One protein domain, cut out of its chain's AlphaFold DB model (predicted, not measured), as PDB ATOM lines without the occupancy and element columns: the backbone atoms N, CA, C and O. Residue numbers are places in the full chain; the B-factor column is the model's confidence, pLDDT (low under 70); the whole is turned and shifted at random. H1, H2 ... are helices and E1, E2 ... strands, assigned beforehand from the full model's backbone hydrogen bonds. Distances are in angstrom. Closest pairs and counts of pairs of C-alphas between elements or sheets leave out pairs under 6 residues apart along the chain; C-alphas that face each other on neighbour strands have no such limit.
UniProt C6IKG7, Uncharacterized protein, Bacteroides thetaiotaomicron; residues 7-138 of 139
ATOM      1  N   TYR A   7     157.025 185.244 165.628       83.88
ATOM      2  CA  TYR A   7     155.870 185.744 164.868       83.88
ATOM      3  C   TYR A   7     155.603 187.234 165.118       83.88
ATOM      4  O   TYR A   7     155.343 187.999 164.199       83.88
ATOM      5  N   HIS A   8     155.765 187.668 166.367       89.25
ATOM      6  CA  HIS A   8     155.660 189.072 166.745       89.25
ATOM      7  C   HIS A   8     156.659 189.991 166.017       89.25
ATOM      8  O   HIS A   8     156.348 191.152 165.779       89.25
ATOM      9  N   LEU A   9     157.837 189.490 165.635       89.75
ATOM     10  CA  LEU A   9     158.814 190.240 164.844       89.75
ATOM     11  C   LEU A   9     158.341 190.419 163.399       89.75
ATOM     12  O   LEU A   9     158.566 191.476 162.816       89.75
ATOM     13  N   GLU A  10     157.660 189.421 162.837       90.12
ATOM     14  CA  GLU A  10     157.059 189.522 161.504       90.12
ATOM     15  C   GLU A  10     155.869 190.492 161.494       90.12
ATOM     16  O   GLU A  10     155.723 191.247 160.536       90.12
ATOM     17  N   ILE A  11     155.090 190.567 162.586       93.38
ATOM     18  CA  ILE A  11     154.090 191.636 162.771       93.38
ATOM     19  C   ILE A  11     154.771 193.004 162.724       93.38
ATOM     20  O   ILE A  11     154.363 193.849 161.937       93.38
ATOM     21  N   ILE A  12     155.837 193.208 163.508       95.12
ATOM     22  CA  ILE A  12     156.556 194.489 163.552       95.12
ATOM     23  C   ILE A  12     157.068 194.871 162.157       95.12
ATOM     24  O   ILE A  12     156.818 195.978 161.687       95.12
ATOM     25  N   LYS A  13     157.754 193.958 161.459       94.00
ATOM     26  CA  LYS A  13     158.241 194.217 160.094       94.00
ATOM     27  C   LYS A  13     157.096 194.536 159.133       94.00
ATOM     28  O   LYS A  13     157.222 195.452 158.324       94.00
ATOM     29  N   GLY A  14     155.995 193.789 159.224       94.00
ATOM     30  CA  GLY A  14     154.805 193.986 158.403       94.00
ATOM     31  C   GLY A  14     154.128 195.333 158.653       94.00
ATOM     32  O   GLY A  14     153.737 195.994 157.694       94.00
ATOM     33  N   ASP A  15     154.043 195.761 159.912       95.69
ATOM     34  CA  ASP A  15     153.520 197.070 160.304       95.69
ATOM     35  C   ASP A  15     154.341 198.193 159.671       95.69
ATOM     36  O   ASP A  15     153.783 199.052 158.992       95.69
ATOM     37  N   PHE A  16     155.667 198.165 159.836       95.69
ATOM     38  CA  PHE A  16     156.538 199.195 159.268       95.69
ATOM     39  C   PHE A  16     156.520 199.182 157.742       95.69
ATOM     40  O   PHE A  16     156.366 200.244 157.149       95.69
ATOM     41  N   PHE A  17     156.554 198.009 157.103       94.56
ATOM     42  CA  PHE A  17     156.433 197.917 155.646       94.56
ATOM     43  C   PHE A  17     155.129 198.544 155.138       94.56
ATOM     44  O   PHE A  17     155.142 199.302 154.171       94.56
ATOM     45  N   ARG A  18     154.000 198.288 155.809       92.94
ATOM     46  CA  ARG A  18     152.711 198.906 155.458       92.94
ATOM     47  C   ARG A  18     152.664 200.403 155.769       92.94
ATOM     48  O   ARG A  18     151.902 201.114 155.126       92.94
ATOM     49  N   ASN A  19     153.422 200.870 156.759       93.81
ATOM     50  CA  ASN A  19     153.397 202.257 157.222       93.81
ATOM     51  C   ASN A  19     154.354 203.184 156.458       93.81
ATOM     52  O   ASN A  19     154.077 204.374 156.341       93.81
ATOM     53  N   THR A  20     155.468 202.657 155.946       91.00
ATOM     54  CA  THR A  20     156.490 203.433 155.224       91.00
ATOM     55  C   THR A  20     156.613 203.056 153.749       91.00
ATOM     56  O   THR A  20     157.161 203.834 152.978       91.00
ATOM     57  N   GLY A  21     156.125 201.879 153.343       91.88
ATOM     58  CA  GLY A  21     156.359 201.308 152.012       91.88
ATOM     59  C   GLY A  21     157.745 200.672 151.846       91.88
ATOM     60  O   GLY A  21     158.027 200.062 150.814       91.88
ATOM     61  N   GLU A  22     158.610 200.771 152.856       89.81
ATOM     62  CA  GLU A  22     159.990 200.297 152.806       89.81
ATOM     63  C   GLU A  22     160.138 198.954 153.519       89.81
ATOM     64  O   GLU A  22     159.604 198.726 154.607       89.81
ATOM     65  N   ARG A  23     160.881 198.028 152.906       88.81
ATOM     66  CA  ARG A  23     161.161 196.738 153.541       88.81
ATOM     67  C   ARG A  23     162.129 196.932 154.702       88.81
ATOM     68  O   ARG A  23     163.233 197.432 154.517       88.81
ATOM     69  N   VAL A  24     161.743 196.445 155.876       87.94
ATOM     70  CA  VAL A  24     162.607 196.427 157.059       87.94
ATOM     71  C   VAL A  24     163.703 195.375 156.884       87.94
ATOM     72  O   VAL A  24     163.424 194.174 156.879       87.94
ATOM     73  N   THR A  25     164.953 195.817 156.773       82.12
ATOM     74  CA  THR A  25     166.141 194.948 156.688       82.12
ATOM     75  C   THR A  25     166.700 194.585 158.065       82.12
ATOM     76  O   THR A  25     167.266 193.507 158.233       82.12
ATOM     77  N   SER A  26     166.492 195.442 159.069       86.94
ATOM     78  CA  SER A  26     166.955 195.258 160.444       86.94
ATOM     79  C   SER A  26     165.949 195.824 161.446       86.94
ATOM     80  O   SER A  26     165.410 196.912 161.270       86.94
ATOM     81  N   LEU A  27     165.705 195.085 162.530       86.81
ATOM     82  CA  LEU A  27     164.849 195.546 163.629       86.81
ATOM     83  C   LEU A  27     165.542 196.580 164.524       86.81
ATOM     84  O   LEU A  27     164.858 197.291 165.255       86.81
ATOM     85  N   CYS A  28     166.876 196.644 164.498       86.50
ATOM     86  CA  CYS A  28     167.647 197.584 165.313       86.50
ATOM     87  C   CYS A  28     167.465 199.034 164.853       86.50
ATOM     88  O   CYS A  28     167.637 199.946 165.656       86.50
ATOM     89  N   ASP A  29     167.083 199.231 163.591       87.50
ATOM     90  CA  ASP A  29     166.876 200.555 162.999       87.50
ATOM     91  C   ASP A  29     165.462 201.089 163.277       87.50
ATOM     92  O   ASP A  29     165.144 202.244 162.995       87.50
ATOM     93  N   LEU A  30     164.592 200.249 163.844       93.19
ATOM     94  CA  LEU A  30     163.226 200.611 164.175       93.19
ATOM     95  C   LEU A  30     163.150 201.263 165.563       93.19
ATOM     96  O   LEU A  30     163.861 200.850 166.481       93.19
ATOM     97  N   PRO A  31     162.226 202.218 165.778       95.50
ATOM     98  CA  PRO A  31     162.027 202.893 167.062       95.50
ATOM     99  C   PRO A  31     161.302 201.999 168.090       95.50
ATOM    100  O   PRO A  31     160.255 202.359 168.636       95.50
ATOM    101  N   LEU A  32     161.833 200.799 168.345       96.06
ATOM    102  CA  LEU A  32     161.270 199.817 169.267       96.06
ATOM    103  C   LEU A  32     161.705 200.111 170.701       96.06
ATOM    104  O   LEU A  32     162.891 200.198 171.015       96.06
ATOM    105  N   ILE A  33     160.736 200.172 171.608       95.69
ATOM    106  CA  ILE A  33     160.980 200.313 173.041       95.69
ATOM    107  C   ILE A  33     160.592 199.009 173.731       95.69
ATOM    108  O   ILE A  33     159.413 198.667 173.825       95.69
ATOM    109  N   TYR A  34     161.586 198.314 174.276       95.00
ATOM    110  CA  TYR A  34     161.380 197.124 175.095       95.00
ATOM    111  C   TYR A  34     161.126 197.533 176.546       95.00
ATOM    112  O   TYR A  34     161.934 198.224 177.171       95.00
ATOM    113  N   LYS A  35     159.997 197.102 177.113       95.56
ATOM    114  CA  LYS A  35     159.760 197.238 178.553       95.56
ATOM    115  C   LYS A  35     160.553 196.174 179.308       95.56
ATOM    116  O   LYS A  35     160.876 195.116 178.773       95.56
ATOM    117  N   SER A  36     160.838 196.438 180.583       96.75
ATOM    118  CA  SER A  36     161.572 195.479 181.410       96.75
ATOM    119  C   SER A  36     160.814 194.154 181.547       96.75
ATOM    120  O   SER A  36     159.584 194.121 181.618       96.75
ATOM    121  N   SER A  37     161.548 193.049 181.669       94.69
ATOM    122  CA  SER A  37     160.958 191.724 181.914       94.69
ATOM    123  C   SER A  37     160.144 191.678 183.216       94.69
ATOM    124  O   SER A  37     159.139 190.972 183.309       94.69
ATOM    125  N   LYS A  38     160.540 192.471 184.223       97.88
ATOM    126  CA  LYS A  38     159.777 192.666 185.464       97.88
ATOM    127  C   LYS A  38     158.422 193.314 185.188       97.88
ATOM    128  O   LYS A  38     157.430 192.871 185.756       97.88
ATOM    129  N   TYR A  39     158.382 194.334 184.331       96.88
ATOM    130  CA  TYR A  39     157.140 194.985 183.926       96.88
ATOM    131  C   TYR A  39     156.233 194.023 183.155       96.88
ATOM    132  O   TYR A  39     155.108 193.794 183.583       96.88
ATOM    133  N   ALA A  40     156.742 193.398 182.088       96.69
ATOM    134  CA  ALA A  40     155.968 192.483 181.242       96.69
ATOM    135  C   ALA A  40     155.287 191.367 182.054       96.69
ATOM    136  O   ALA A  40     154.095 191.097 181.887       96.69
ATOM    137  N   ARG A  41     156.029 190.780 183.000       96.62
ATOM    138  CA  ARG A  41     155.528 189.720 183.875       96.62
ATOM    139  C   ARG A  41     154.496 190.223 184.877       96.62
ATOM    140  O   ARG A  41     153.477 189.574 185.066       96.62
ATOM    141  N   LYS A  42     154.754 191.363 185.525       97.69
ATOM    142  CA  LYS A  42     153.847 191.899 186.548       97.69
ATOM    143  C   LYS A  42     152.543 192.427 185.965       97.69
ATOM    144  O   LYS A  42     151.518 192.238 186.596       97.69
ATOM    145  N   ALA A  43     152.596 193.067 184.802       97.25
ATOM    146  CA  ALA A  43     151.441 193.720 184.198       97.25
ATOM    147  C   ALA A  43     150.571 192.775 183.355       97.25
ATOM    148  O   ALA A  43     149.359 192.947 183.326       97.25
ATOM    149  N   PHE A  44     151.166 191.782 182.679       96.75
ATOM    150  CA  PHE A  44     150.457 190.964 181.679       96.75
ATOM    151  C   PHE A  44     150.719 189.451 181.789       96.75
ATOM    152  O   PHE A  44     150.251 188.679 180.950       96.75
ATOM    153  N   ASN A  45     151.532 189.015 182.758       95.94
ATOM    154  CA  ASN A  45     152.166 187.689 182.784       95.94
ATOM    155  C   ASN A  45     152.899 187.316 181.478       95.94
ATOM    156  O   ASN A  45     153.039 186.145 181.119       95.94
ATOM    157  N   ALA A  46     153.378 188.318 180.748       95.19
ATOM    158  CA  ALA A  46     154.059 188.147 179.474       95.19
ATOM    159  C   ALA A  46     155.574 187.997 179.667       95.19
ATOM    160  O   ALA A  46     156.122 188.339 180.718       95.19
ATOM    161  N   ASP A  47     156.260 187.513 178.634       94.00
ATOM    162  CA  ASP A  47     157.724 187.432 178.631       94.00
ATOM    163  C   ASP A  47     158.348 188.699 178.047       94.00
ATOM    164  O   ASP A  47     159.437 189.105 178.453       94.00
ATOM    165  N   THR A  48     157.665 189.355 177.108       94.06
ATOM    166  CA  THR A  48     158.127 190.602 176.492       94.06
ATOM    167  C   THR A  48     156.953 191.538 176.227       94.06
ATOM    168  O   THR A  48     155.869 191.111 175.829       94.06
ATOM    169  N   VAL A  49     157.187 192.831 176.453       95.94
ATOM    170  CA  VAL A  49     156.313 193.915 176.000       95.94
ATOM    171  C   VAL A  49     157.158 194.883 175.184       95.94
ATOM    172  O   VAL A  49     158.149 195.410 175.692       95.94
ATOM    173  N   ILE A  50     156.761 195.111 173.936       96.12
ATOM    174  CA  ILE A  50     157.429 196.014 172.994       96.12
ATOM    175  C   ILE A  50     156.435 197.098 172.621       96.12
ATOM    176  O   ILE A  50     155.263 196.805 172.398       96.12
ATOM    177  N   THR A  51     156.883 198.342 172.542       96.75
ATOM    178  CA  THR A  51     156.048 199.438 172.058       96.75
ATOM    179  C   THR A  51     156.778 200.235 170.993       96.75
ATOM    180  O   THR A  51     157.961 200.511 171.171       96.75
ATOM    181  N   TYR A  52     156.088 200.647 169.937       97.06
ATOM    182  CA  TYR A  52     156.658 201.467 168.866       97.06
ATOM    183  C   TYR A  52     155.595 202.370 168.237       97.06
ATOM    184  O   TYR A  52     154.416 202.010 168.241       97.06
ATOM    185  N   PRO A  53     155.982 203.547 167.729       96.62
ATOM    186  CA  PRO A  53     155.068 204.420 167.013       96.62
ATOM    187  C   PRO A  53     154.870 203.956 165.565       96.62
ATOM    188  O   PRO A  53     155.784 203.405 164.952       96.62
ATOM    189  N   LEU A  54     153.700 204.259 165.009       96.12
ATOM    190  CA  LEU A  54     153.434 204.243 163.570       96.12
ATOM    191  C   LEU A  54     152.865 205.604 163.150       96.12
ATOM    192  O   LEU A  54     152.209 206.283 163.947       96.12
ATOM    193  N   ARG A  55     153.081 205.994 161.890       93.81
ATOM    194  CA  ARG A  55     152.338 207.106 161.277       93.81
ATOM    195  C   ARG A  55     150.854 206.758 161.237       93.81
ATOM    196  O   ARG A  55     150.505 205.587 161.069       93.81
ATOM    197  N   MET A  56     149.993 207.753 161.410       93.62
ATOM    198  CA  MET A  56     148.556 207.523 161.325       93.62
ATOM    199  C   MET A  56     148.154 207.201 159.883       93.62
ATOM    200  O   MET A  56     148.790 207.661 158.943       93.62
ATOM    201  N   TRP A  57     147.113 206.389 159.709       87.88
ATOM    202  CA  TRP A  57     146.532 206.176 158.385       87.88
ATOM    203  C   TRP A  57     145.757 207.413 157.937       87.88
ATOM    204  O   TRP A  57     144.983 207.960 158.722       87.88
ATOM    205  N   GLU A  58     145.895 207.785 156.664       87.69
ATOM    206  CA  GLU A  58     145.278 208.979 156.061       87.69
ATOM    207  C   GLU A  58     143.766 209.081 156.325       87.69
ATOM    208  O   GLU A  58     143.236 210.151 156.600       87.69
ATOM    209  N   ASN A  59     143.050 207.953 156.322       88.44
ATOM    210  CA  ASN A  59     141.604 207.924 156.569       88.44
ATOM    211  C   ASN A  59     141.205 208.172 158.040       88.44
ATOM    212  O   ASN A  59     140.020 208.346 158.333       88.44
ATOM    213  N   LEU A  60     142.164 208.144 158.966       88.12
ATOM    214  CA  LEU A  60     141.984 208.432 160.392       88.12
ATOM    215  C   LEU A  60     142.693 209.722 160.828       88.12
ATOM    216  O   LEU A  60     142.444 210.199 161.945       88.12
ATOM    217  N   GLU A  61     143.534 210.291 159.961       75.12
ATOM    218  CA  GLU A  61     144.133 211.608 160.153       75.12
ATOM    219  C   GLU A  61     143.027 212.657 160.358       75.12
ATOM    220  O   GLU A  61     141.938 212.575 159.786       75.12
ATOM    221  N   ASN A  62     143.276 213.626 161.243       81.44
ATOM    222  CA  ASN A  62     142.330 214.623 161.782       81.44
ATOM    223  C   ASN A  62     141.413 214.143 162.921       81.44
ATOM    224  O   ASN A  62     140.945 214.972 163.704       81.44
ATOM    225  N   LYS A  63     141.181 212.832 163.082       89.69
ATOM    226  CA  LYS A  63     140.515 212.284 164.285       89.69
ATOM    227  C   LYS A  63     141.534 211.839 165.331       89.69
ATOM    228  O   LYS A  63     141.374 212.107 166.527       89.69
ATOM    229  N   TYR A  64     142.583 211.174 164.866       93.81
ATOM    230  CA  TYR A  64     143.741 210.774 165.647       93.81
ATOM    231  C   TYR A  64     144.993 211.217 164.901       93.81
ATOM    232  O   TYR A  64     145.023 211.195 163.677       93.81
ATOM    233  N   ASN A  65     146.022 211.611 165.645       92.94
ATOM    234  CA  ASN A  65     147.265 212.125 165.060       92.94
ATOM    235  C   ASN A  65     148.455 211.217 165.403       92.94
ATOM    236  O   ASN A  65     149.541 211.385 164.863       92.94
ATOM    237  N   HIS A  66     148.249 210.249 166.304       94.69
ATOM    238  CA  HIS A  66     149.293 209.387 166.842       94.69
ATOM    239  C   HIS A  66     148.816 207.946 166.949       94.69
ATOM    240  O   HIS A  66     147.703 207.692 167.422       94.69
ATOM    241  N   CYS A  67     149.676 207.009 166.559       95.88
ATOM    242  CA  CYS A  67     149.493 205.581 166.779       95.88
ATOM    243  C   CYS A  67     150.685 205.048 167.573       95.88
ATOM    244  O   CYS A  67     151.827 205.172 167.132       95.88
ATOM    245  N   GLN A  68     150.416 204.433 168.725       96.31
ATOM    246  CA  GLN A  68     151.399 203.632 169.450       96.31
ATOM    247  C   GLN A  68     150.947 202.180 169.401       96.31
ATOM    248  O   GLN A  68     149.876 201.841 169.906       96.31
ATOM    249  N   VAL A  69     151.777 201.312 168.842       97.31
ATOM    250  CA  VAL A  69     151.558 199.872 168.902       97.31
ATOM    251  C   VAL A  69     152.190 199.323 170.170       97.31
ATOM    252  O   VAL A  69     153.270 199.753 170.587       97.31
ATOM    253  N   MET A  70     151.508 198.372 170.798       97.31
ATOM    254  CA  MET A  70     152.003 197.606 171.929       97.31
ATOM    255  C   MET A  70     151.847 196.114 171.646       97.31
ATOM    256  O   MET A  70     150.737 195.603 171.517       97.31
ATOM    257  N   ILE A  71     152.976 195.416 171.575       96.50
ATOM    258  CA  ILE A  71     153.051 193.970 171.405       96.50
ATOM    259  C   ILE A  71     153.306 193.331 172.766       96.50
ATOM    260  O   ILE A  71     154.309 193.627 173.415       96.50
ATOM    261  N   ILE A  72     152.419 192.431 173.182       96.00
ATOM    262  CA  ILE A  72     152.500 191.683 174.440       96.00
ATOM    263  C   ILE A  72     152.670 190.204 174.094       96.00
ATOM    264  O   ILE A  72     151.736 189.555 173.616       96.00
ATOM    265  N   GLN A  73     153.858 189.653 174.325       93.50
ATOM    266  CA  GLN A  73     154.240 188.329 173.834       93.50
ATOM    267  C   GLN A  73     154.562 187.361 174.975       93.50
ATOM    268  O   GLN A  73     155.287 187.687 175.920       93.50
ATOM    269  N   LYS A  74     154.025 186.141 174.857       91.81
ATOM    270  CA  LYS A  74     154.374 184.995 175.694       91.81
ATOM    271  C   LYS A  74     155.052 183.946 174.825       91.81
ATOM    272  O   LYS A  74     154.489 183.457 173.837       91.81
ATOM    273  N   LYS A  75     156.280 183.594 175.185       86.38
ATOM    274  CA  LYS A  75     157.114 182.636 174.470       86.38
ATOM    275  C   LYS A  75     156.336 181.331 174.294       86.38
ATOM    276  O   LYS A  75     155.765 180.804 175.245       86.38
ATOM    277  N   ARG A  76     156.318 180.826 173.054       82.38
ATOM    278  CA  ARG A  76     155.624 179.591 172.628       82.38
ATOM    279  C   ARG A  76     154.093 179.590 172.735       82.38
ATOM    280  O   ARG A  76     153.502 178.537 172.538       82.38
ATOM    281  N   ARG A  77     153.445 180.720 173.033       84.94
ATOM    282  CA  ARG A  77     151.979 180.768 173.206       84.94
ATOM    283  C   ARG A  77     151.286 181.769 172.293       84.94
ATOM    284  O   ARG A  77     150.141 181.545 171.931       84.94
ATOM    285  N   GLY A  78     151.987 182.824 171.882       86.81
ATOM    286  CA  GLY A  78     151.478 183.817 170.940       86.81
ATOM    287  C   GLY A  78     151.800 185.240 171.377       86.81
ATOM    288  O   GLY A  78     152.563 185.468 172.322       86.81
ATOM    289  N   CYS A  79     151.224 186.198 170.662       92.31
ATOM    290  CA  CYS A  79     151.312 187.611 170.995       92.31
ATOM    291  C   CYS A  79     149.969 188.306 170.777       92.31
ATOM    292  O   CYS A  79     149.198 187.925 169.900       92.31
ATOM    293  N   ILE A  80     149.742 189.361 171.550       93.81
ATOM    294  CA  ILE A  80     148.649 190.310 171.363       93.81
ATOM    295  C   ILE A  80     149.271 191.586 170.804       93.81
ATOM    296  O   ILE A  80     150.248 192.079 171.370       93.81
ATOM    297  N   ALA A  81     148.712 192.104 169.713       95.56
ATOM    298  CA  ALA A  81     149.072 193.400 169.154       95.56
ATOM    299  C   ALA A  81     147.934 194.392 169.403       95.56
ATOM    300  O   ALA A  81     146.805 194.167 168.971       95.56
ATOM    301  N   LEU A  82     148.225 195.472 170.124       96.25
ATOM    302  CA  LEU A  82     147.285 196.556 170.392       96.25
ATOM    303  C   LEU A  82     147.715 197.794 169.613       96.25
ATOM    304  O   LEU A  82     148.831 198.272 169.798       96.25
ATOM    305  N   TYR A  83     146.821 198.320 168.781       95.69
ATOM    306  CA  TYR A  83     147.032 199.547 168.018       95.69
ATOM    307  C   TYR A  83     146.285 200.691 168.712       95.69
ATOM    308  O   TYR A  83     145.061 200.790 168.632       95.69
ATOM    309  N   CYS A  84     147.013 201.529 169.448       95.19
ATOM    310  CA  CYS A  84     146.429 202.586 170.268       95.19
ATOM    311  C   CYS A  84     146.431 203.915 169.507       95.19
ATOM    312  O   CYS A  84     147.484 204.541 169.370       95.19
ATOM    313  N   PHE A  85     145.258 204.374 169.057       95.56
ATOM    314  CA  PHE A  85     145.105 205.669 168.383       95.56
ATOM    315  C   PHE A  85     144.729 206.767 169.371       95.56
ATOM    316  O   PHE A  85     143.824 206.606 170.192       95.56
ATOM    317  N   TYR A  86     145.407 207.906 169.287       94.69
ATOM    318  CA  TYR A  86     145.138 209.051 170.148       94.69
ATOM    319  C   TYR A  86     145.445 210.377 169.445       94.69
ATOM    320  O   TYR A  86     146.159 210.450 168.445       94.69
ATOM    321  N   ASN A  87     144.849 211.449 169.957       95.25
ATOM    322  CA  ASN A  87     145.121 212.821 169.531       95.25
ATOM    323  C   ASN A  87     146.124 213.496 170.484       95.25
ATOM    324  O   ASN A  87     146.538 212.908 171.485       95.25
ATOM    325  N   ASP A  88     146.473 214.754 170.222       94.19
ATOM    326  CA  ASP A  88     147.464 215.499 171.017       94.19
ATOM    327  C   ASP A  88     147.068 215.657 172.493       94.19
ATOM    328  O   ASP A  88     147.916 215.662 173.388       94.19
ATOM    329  N   LYS A  89     145.761 215.740 172.783       94.62
ATOM    330  CA  LYS A  89     145.258 215.746 174.165       94.62
ATOM    331  C   LYS A  89     145.494 214.392 174.836       94.62
ATOM    332  O   LYS A  89     145.884 214.347 176.002       94.62
ATOM    333  N   GLY A  90     145.265 213.301 174.104       94.75
ATOM    334  CA  GLY A  90     145.511 211.935 174.556       94.75
ATOM    335  C   GLY A  90     146.993 211.629 174.763       94.75
ATOM    336  O   GLY A  90     147.328 210.956 175.734       94.75
ATOM    337  N   ALA A  91     147.880 212.193 173.940       94.12
ATOM    338  CA  ALA A  91     149.328 211.993 174.039       94.12
ATOM    339  C   ALA A  91     149.870 212.369 175.429       94.12
ATOM    340  O   ALA A  91     150.635 211.617 176.031       94.12
ATOM    341  N   LYS A  92     149.365 213.468 176.008       95.56
ATOM    342  CA  LYS A  92     149.711 213.931 177.368       95.56
ATOM    343  C   LYS A  92     149.308 212.948 178.478       95.56
ATOM    344  O   LYS A  92     149.793 213.059 179.599       95.56
ATOM    345  N   LYS A  93     148.408 212.004 178.184       95.94
ATOM    346  CA  LYS A  93     147.869 211.000 179.116       95.94
ATOM    347  C   LYS A  93     148.255 209.568 178.735       95.94
ATOM    348  O   LYS A  93     147.812 208.632 179.397       95.94
ATOM    349  N   LEU A  94     149.092 209.372 177.713       92.12
ATOM    350  CA  LEU A  94     149.382 208.048 177.159       92.12
ATOM    351  C   LEU A  94     149.889 207.067 178.223       92.12
ATOM    352  O   LEU A  94     149.396 205.949 178.307       92.12
ATOM    353  N   SER A  95     150.818 207.487 179.086       91.56
ATOM    354  CA  SER A  95     151.343 206.620 180.151       91.56
ATOM    355  C   SER A  95     150.265 206.154 181.132       91.56
ATOM    356  O   SER A  95     150.336 205.027 181.618       91.56
ATOM    357  N   HIS A  96     149.268 206.997 181.409       95.06
ATOM    358  CA  HIS A  96     148.128 206.625 182.243       95.06
ATOM    359  C   HIS A  96     147.249 205.587 181.536       95.06
ATOM    360  O   HIS A  96     146.917 204.568 182.136       95.06
ATOM    361  N   TYR A  97     146.948 205.787 180.249       93.94
ATOM    362  CA  TYR A  97     146.165 204.823 179.473       93.94
ATOM    363  C   TYR A  97     146.875 203.474 179.329       93.94
ATOM    364  O   TYR A  97     146.259 202.440 179.564       93.94
ATOM    365  N   ILE A  98     148.179 203.454 179.043       92.06
ATOM    366  CA  ILE A  98     148.945 202.200 178.980       92.06
ATOM    367  C   ILE A  98     148.926 201.475 180.332       92.06
ATOM    368  O   ILE A  98     148.733 200.263 180.362       92.06
ATOM    369  N   ARG A  99     149.045 202.201 181.454       92.75
ATOM    370  CA  ARG A  99     148.892 201.605 182.795       92.75
ATOM    371  C   ARG A  99     147.496 201.041 183.044       92.75
ATOM    372  O   ARG A  99     147.379 200.021 183.707       92.75
ATOM    373  N   SER A 100     146.443 201.661 182.514       94.62
ATOM    374  CA  SER A 100     145.082 201.124 182.669       94.62
ATOM    375  C   SER A 100     144.847 199.794 181.944       94.62
ATOM    376  O   SER A 100     143.860 199.128 182.229       94.62
ATOM    377  N   LEU A 101     145.749 199.383 181.041       94.25
ATOM    378  CA  LEU A 101     145.696 198.070 180.390       94.25
ATOM    379  C   LEU A 101     146.302 196.950 181.249       94.25
ATOM    380  O   LEU A 101     146.118 195.774 180.931       94.25
ATOM    381  N   GLU A 102     147.047 197.286 182.304       94.75
ATOM    382  CA  GLU A 102     147.662 196.294 183.188       94.75
ATOM    383  C   GLU A 102     146.574 195.415 183.818       94.75
ATOM    384  O   GLU A 102     145.529 195.903 184.239       94.75
ATOM    385  N   HIS A 103     146.808 194.104 183.846       95.31
ATOM    386  CA  HIS A 103     145.868 193.069 184.291       95.31
ATOM    387  C   HIS A 103     144.566 192.924 183.481       95.31
ATOM    388  O   HIS A 103     143.864 191.936 183.681       95.31
ATOM    389  N   VAL A 104     144.263 193.819 182.533       94.38
ATOM    390  CA  VAL A 104     143.143 193.646 181.586       94.38
ATOM    391  C   VAL A 104     143.438 192.492 180.632       94.38
ATOM    392  O   VAL A 104     142.607 191.612 180.421       94.38
ATOM    393  N   PHE A 105     144.656 192.471 180.087       90.62
ATOM    394  CA  PHE A 105     145.175 191.335 179.335       90.62
ATOM    395  C   PHE A 105     146.112 190.532 180.230       90.62
ATOM    396  O   PHE A 105     147.064 191.071 180.793       90.62
ATOM    397  N   TRP A 106     145.862 189.232 180.356       93.69
ATOM    398  CA  TRP A 106     146.657 188.371 181.222       93.69
ATOM    399  C   TRP A 106     146.831 186.987 180.612       93.69
ATOM    400  O   TRP A 106     145.856 186.268 180.382       93.69
ATOM    401  N   TYR A 107     148.079 186.583 180.367       92.19
ATOM    402  CA  TYR A 107     148.353 185.204 179.979       92.19
ATOM    403  C   TYR A 107     148.110 184.286 181.180       92.19
ATOM    404  O   TYR A 107     148.838 184.326 182.167       92.19
ATOM    405  N   ARG A 108     147.092 183.433 181.085       89.94
ATOM    406  CA  ARG A 108     146.805 182.371 182.066       89.94
ATOM    407  C   ARG A 108     147.950 181.374 182.152       89.94
ATOM    408  O   ARG A 108     148.572 181.131 181.126       89.94
ATOM    409  N   GLU A 109     148.242 180.759 183.287       85.94
ATOM    410  CA  GLU A 109     149.165 179.617 183.295       85.94
ATOM    411  C   GLU A 109     148.486 178.372 182.706       85.94
ATOM    412  O   GLU A 109     147.259 178.302 182.696       85.94
ATOM    413  N   PRO A 110     149.237 177.371 182.206       81.19
ATOM    414  CA  PRO A 110     148.632 176.155 181.663       81.19
ATOM    415  C   PRO A 110     147.688 175.434 182.630       81.19
ATOM    416  O   PRO A 110     146.680 174.879 182.216       81.19
ATOM    417  N   LYS A 111     147.990 175.505 183.929       81.19
ATOM    418  CA  LYS A 111     147.135 174.998 185.011       81.19
ATOM    419  C   LYS A 111     145.796 175.739 185.162       81.19
ATOM    420  O   LYS A 111     144.911 175.228 185.829       81.19
ATOM    421  N   ASP A 112     145.666 176.931 184.579       80.44
ATOM    422  CA  ASP A 112     144.463 177.771 184.646       80.44
ATOM    423  C   ASP A 112     143.597 177.634 183.372       80.44
ATOM    424  O   ASP A 112     142.637 178.393 183.175       80.44
ATOM    425  N   TYR A 113     143.960 176.735 182.450       74.62
ATOM    426  CA  TYR A 113     143.116 176.417 181.305       74.62
ATOM    427  C   TYR A 113     141.899 175.614 181.768       74.62
ATOM    428  O   TYR A 113     142.018 174.670 182.543       74.62
ATOM    429  N   ILE A 114     140.725 176.012 181.282       75.56
ATOM    430  CA  ILE A 114     139.503 175.217 181.415       75.56
ATOM    431  C   ILE A 114     139.671 174.017 180.479       75.56
ATOM    432  O   ILE A 114     140.256 174.178 179.404       75.56
ATOM    433  N   GLU A 115     139.189 172.839 180.878       70.31
ATOM    434  CA  GLU A 115     139.119 171.690 179.974       70.31
ATOM    435  C   GLU A 115     138.436 172.120 178.672       70.31
ATOM    436  O   GLU A 115     137.325 172.657 178.674       70.31
ATOM    437  N   VAL A 116     139.148 171.956 177.559       69.62
ATOM    438  CA  VAL A 116     138.576 172.184 176.237       69.62
ATOM    439  C   VAL A 116     137.598 171.043 176.017       69.62
ATOM    440  O   VAL A 116     138.009 169.905 175.815       69.62
ATOM    441  N   ILE A 117     136.306 171.340 176.117       75.06
ATOM    442  CA  ILE A 117     135.275 170.416 175.663       75.06
ATOM    443  C   ILE A 117     135.328 170.484 174.144       75.06
ATOM    444  O   ILE A 117     135.012 171.529 173.565       75.06
ATOM    445  N   ASP A 118     135.784 169.404 173.512       76.25
ATOM    446  CA  ASP A 118     135.724 169.302 172.062       76.25
ATOM    447  C   ASP A 118     134.274 169.550 171.624       76.25
ATOM    448  O   ASP A 118     133.344 168.994 172.228       76.25
ATOM    449  N   PRO A 119     134.039 170.415 170.619       71.88
ATOM    450  CA  PRO A 119     132.705 170.544 170.068       71.88
ATOM    451  C   PRO A 119     132.236 169.149 169.633       71.88
ATOM    452  O   PRO A 119     133.058 168.357 169.161       71.88
ATOM    453  N   PRO A 120     130.941 168.822 169.797       77.81
ATOM    454  CA  PRO A 120     130.428 167.538 169.347       77.81
ATOM    455  C   PRO A 120     130.839 167.326 167.890       77.81
ATOM    456  O   PRO A 120     130.757 168.250 167.079       77.81
ATOM    457  N   ILE A 121     131.324 166.126 167.575       77.31
ATOM    458  CA  ILE A 121     131.624 165.744 166.199       77.31
ATOM    459  C   ILE A 121     130.285 165.750 165.462       77.31
ATOM    460  O   ILE A 121     129.414 164.925 165.728       77.31
ATOM    461  N   ILE A 122     130.088 166.748 164.605       74.25
ATOM    462  CA  ILE A 122     128.937 166.820 163.712       74.25
ATOM    463  C   ILE A 122     129.401 166.168 162.410       74.25
ATOM    464  O   ILE A 122     130.173 166.777 161.670       74.25
ATOM    465  N   ASP A 123     128.961 164.933 162.154       67.44
ATOM    466  CA  ASP A 123     129.320 164.178 160.941       67.44
ATOM    467  C   ASP A 123     128.815 164.862 159.652       67.44
ATOM    468  O   ASP A 123     129.392 164.680 158.582       67.44
ATOM    469  N   GLU A 124     127.785 165.712 159.753       63.88
ATOM    470  CA  GLU A 124     127.195 166.434 158.622       63.88
ATOM    471  C   GLU A 124     126.930 167.910 158.958       63.88
ATOM    472  O   GLU A 124     125.961 168.272 159.627       63.88
ATOM    473  N   TYR A 125     127.784 168.802 158.452       55.34
ATOM    474  CA  TYR A 125     127.462 170.227 158.372       55.34
ATOM    475  C   TYR A 125     126.538 170.452 157.165       55.34
ATOM    476  O   TYR A 125     127.005 170.563 156.030       55.34
ATOM    477  N   GLU A 126     125.222 170.546 157.381       59.97
ATOM    478  CA  GLU A 126     124.325 171.040 156.330       59.97
ATOM    479  C   GLU A 126     124.608 172.530 156.083       59.97
ATOM    480  O   GLU A 126     124.184 173.401 156.841       59.97
ATOM    481  N   ILE A 127     125.337 172.841 155.009       61.28
ATOM    482  CA  ILE A 127     125.601 174.213 154.568       61.28
ATOM    483  C   ILE A 127     124.348 174.746 153.836       61.28
ATOM    484  O   ILE A 127     124.098 174.353 152.690       61.28
ATOM    485  N   PRO A 128     123.559 175.674 154.418       59.28
ATOM    486  CA  PRO A 128     122.217 175.997 153.912       59.28
ATOM    487  C   PRO A 128     122.199 176.593 152.495       59.28
ATOM    488  O   PRO A 128     121.234 176.438 151.750       59.28
ATOM    489  N   HIS A 129     123.281 177.264 152.096       60.38
ATOM    490  CA  HIS A 129     123.395 177.924 150.797       60.38
ATOM    491  C   HIS A 129     123.785 176.982 149.646       60.38
ATOM    492  O   HIS A 129     123.636 177.367 148.487       60.38
ATOM    493  N   LEU A 130     124.225 175.748 149.925       58.19
ATOM    494  CA  LEU A 130     124.493 174.752 148.878       58.19
ATOM    495  C   LEU A 130     123.196 174.092 148.368       58.19
ATOM    496  O   LEU A 130     123.029 173.958 147.158       58.19
ATOM    497  N   LYS A 131     122.205 173.839 149.241       55.62
ATOM    498  CA  LYS A 131     120.868 173.350 148.825       55.62
ATOM    499  C   LYS A 131     120.098 174.353 147.954       55.62
ATOM    500  O   LYS A 131     119.291 173.955 147.116       55.62
ATOM    501  N   ALA A 132     120.339 175.657 148.124       57.16
ATOM    502  CA  ALA A 132     119.701 176.686 147.297       57.16
ATOM    503  C   ALA A 132     120.131 176.594 145.820       57.16
ATOM    504  O   ALA A 132     119.313 176.821 144.932       57.16
ATOM    505  N   LYS A 133     121.386 176.198 145.560       54.62
ATOM    506  CA  LYS A 133     121.918 176.000 144.204       54.62
ATOM    507  C   LYS A 133     121.392 174.724 143.545       54.62
ATOM    508  O   LYS A 133     121.090 174.738 142.355       54.62
ATOM    509  N   GLU A 134     121.228 173.647 144.313       55.41
ATOM    510  CA  GLU A 134     120.673 172.385 143.803       55.41
ATOM    511  C   GLU A 134     119.183 172.500 143.456       55.41
ATOM    512  O   GLU A 134     118.742 171.957 142.445       55.41
ATOM    513  N   ARG A 135     118.404 173.278 144.222       55.66
ATOM    514  CA  ARG A 135     116.990 173.540 143.893       55.66
ATOM    515  C   ARG A 135     116.802 174.429 142.662       55.66
ATOM    516  O   ARG A 135     115.798 174.279 141.979       55.66
ATOM    517  N   SER A 136     117.745 175.323 142.354       55.41
ATOM    518  CA  SER A 136     117.679 176.158 141.143       55.41
ATOM    519  C   SER A 136     118.141 175.456 139.865       55.41
ATOM    520  O   SER A 136     117.864 175.955 138.784       55.41
ATOM    521  N   ALA A 137     118.864 174.337 139.972       54.59
ATOM    522  CA  ALA A 137     119.358 173.581 138.817       54.59
ATOM    523  C   ALA A 137     118.363 172.515 138.310       54.59
ATOM    524  O   ALA A 137     118.578 171.951 137.243       54.59
ATOM    525  N   ASN A 138     117.289 172.253 139.067       52.84
ATOM    526  CA  ASN A 138     116.252 171.259 138.763       52.84
ATOM    527  C   ASN A 138     114.878 171.881 138.420       52.84
ATOM    528  O   ASN A 138     113.868 171.185 138.508       52.84
TER     529      ASN A 138
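This is residues 7 to 138 of the 139 residues of an uncharacterized protein of Bacteroides thetaiotaomicron (UniProt C6IKG7). A twisted sheet of three strands has H1 along one face and H2 across the other, with H3 and H4 grazing it, and together they make a compact body. From this body a long tail, residues 110 to 138, sticks out free and ends in a far-off helix, H5. The printed part has 132 residues with five named helices and three named strands, in the order H1 H2 E1 E2 E3 H3 H4 H5; the sheet runs E1 E2 E3, antiparallel, and the class is mixed, helices and strands. With the tail the whole is only just loose, close to extended, with a radius of gyration of the C-alphas of 21.2 A and spans of 64 by 43 by 33 A.

H1, residues 7 to 20, begins at C-alpha 7 at (155.870, 185.744, 164.868) and is 20.2 A long. H2 is residues 37 to 44, 10.5 A. E1 is residues 48 to 54, 19.4 A; E2 is residues 66 to 74, 26.4 A; E3 is residues 78 to 86, 26.0 A, ending at C-alpha 86 at (145.138, 209.051, 170.148). H3 is residues 88 to 91, 5.0 A, and H4 is residues 94 to 100, 9.8 A. H5, residues 128 to 136, is 13.6 A long and ends at C-alpha 136 at (117.679, 176.158, 141.143).

E1, E2 and E3 form a meander, each strand the antiparallel neighbour of the one before. The hairpin E1 and E2 has N 50 and O 71 at 2.9 A, within hydrogen-bond range; the hairpin E2 and E3 has N 72 and O 80 at 2.8 A. Residues 33 to 34 pair antiparallel with residues 50 to 51 of E1. H1 and H2 are on opposite faces, which gives three layers, helices on both faces of a sheet. H1 runs along the strands, at 4 degrees to E2 on the local plane, at a height over the sheet of 8.8 A; its closest C-alphas to E3 are those of His 8 and Cys 79, 6.3 A. H2 runs across the strands, over E1 at 71 degrees on the local plane; the closest C-alphas are those of Ala 40 and Val 49, 5.4 A. H3 and H4 only graze the sheet and meet only through their link. H5 is not on the sheet. Every O i to N i+4 pair is within hydrogen-bond range in H1, H2 and H4; H5 has 3 of 5, and H3 is too short for such a pair.

The C-alphas farthest apart are those of Lys 38 and Asn 138, 67.3 A. Without the tail, 103 residues span 40 by 34 by 19 A. The printed part has no cut. The long links are H1 to H2, E1 to E2 and H4 to H5. Mean pLDDT of the printed part is 86.9; residue 116 and residues 123 to 138 are under 70.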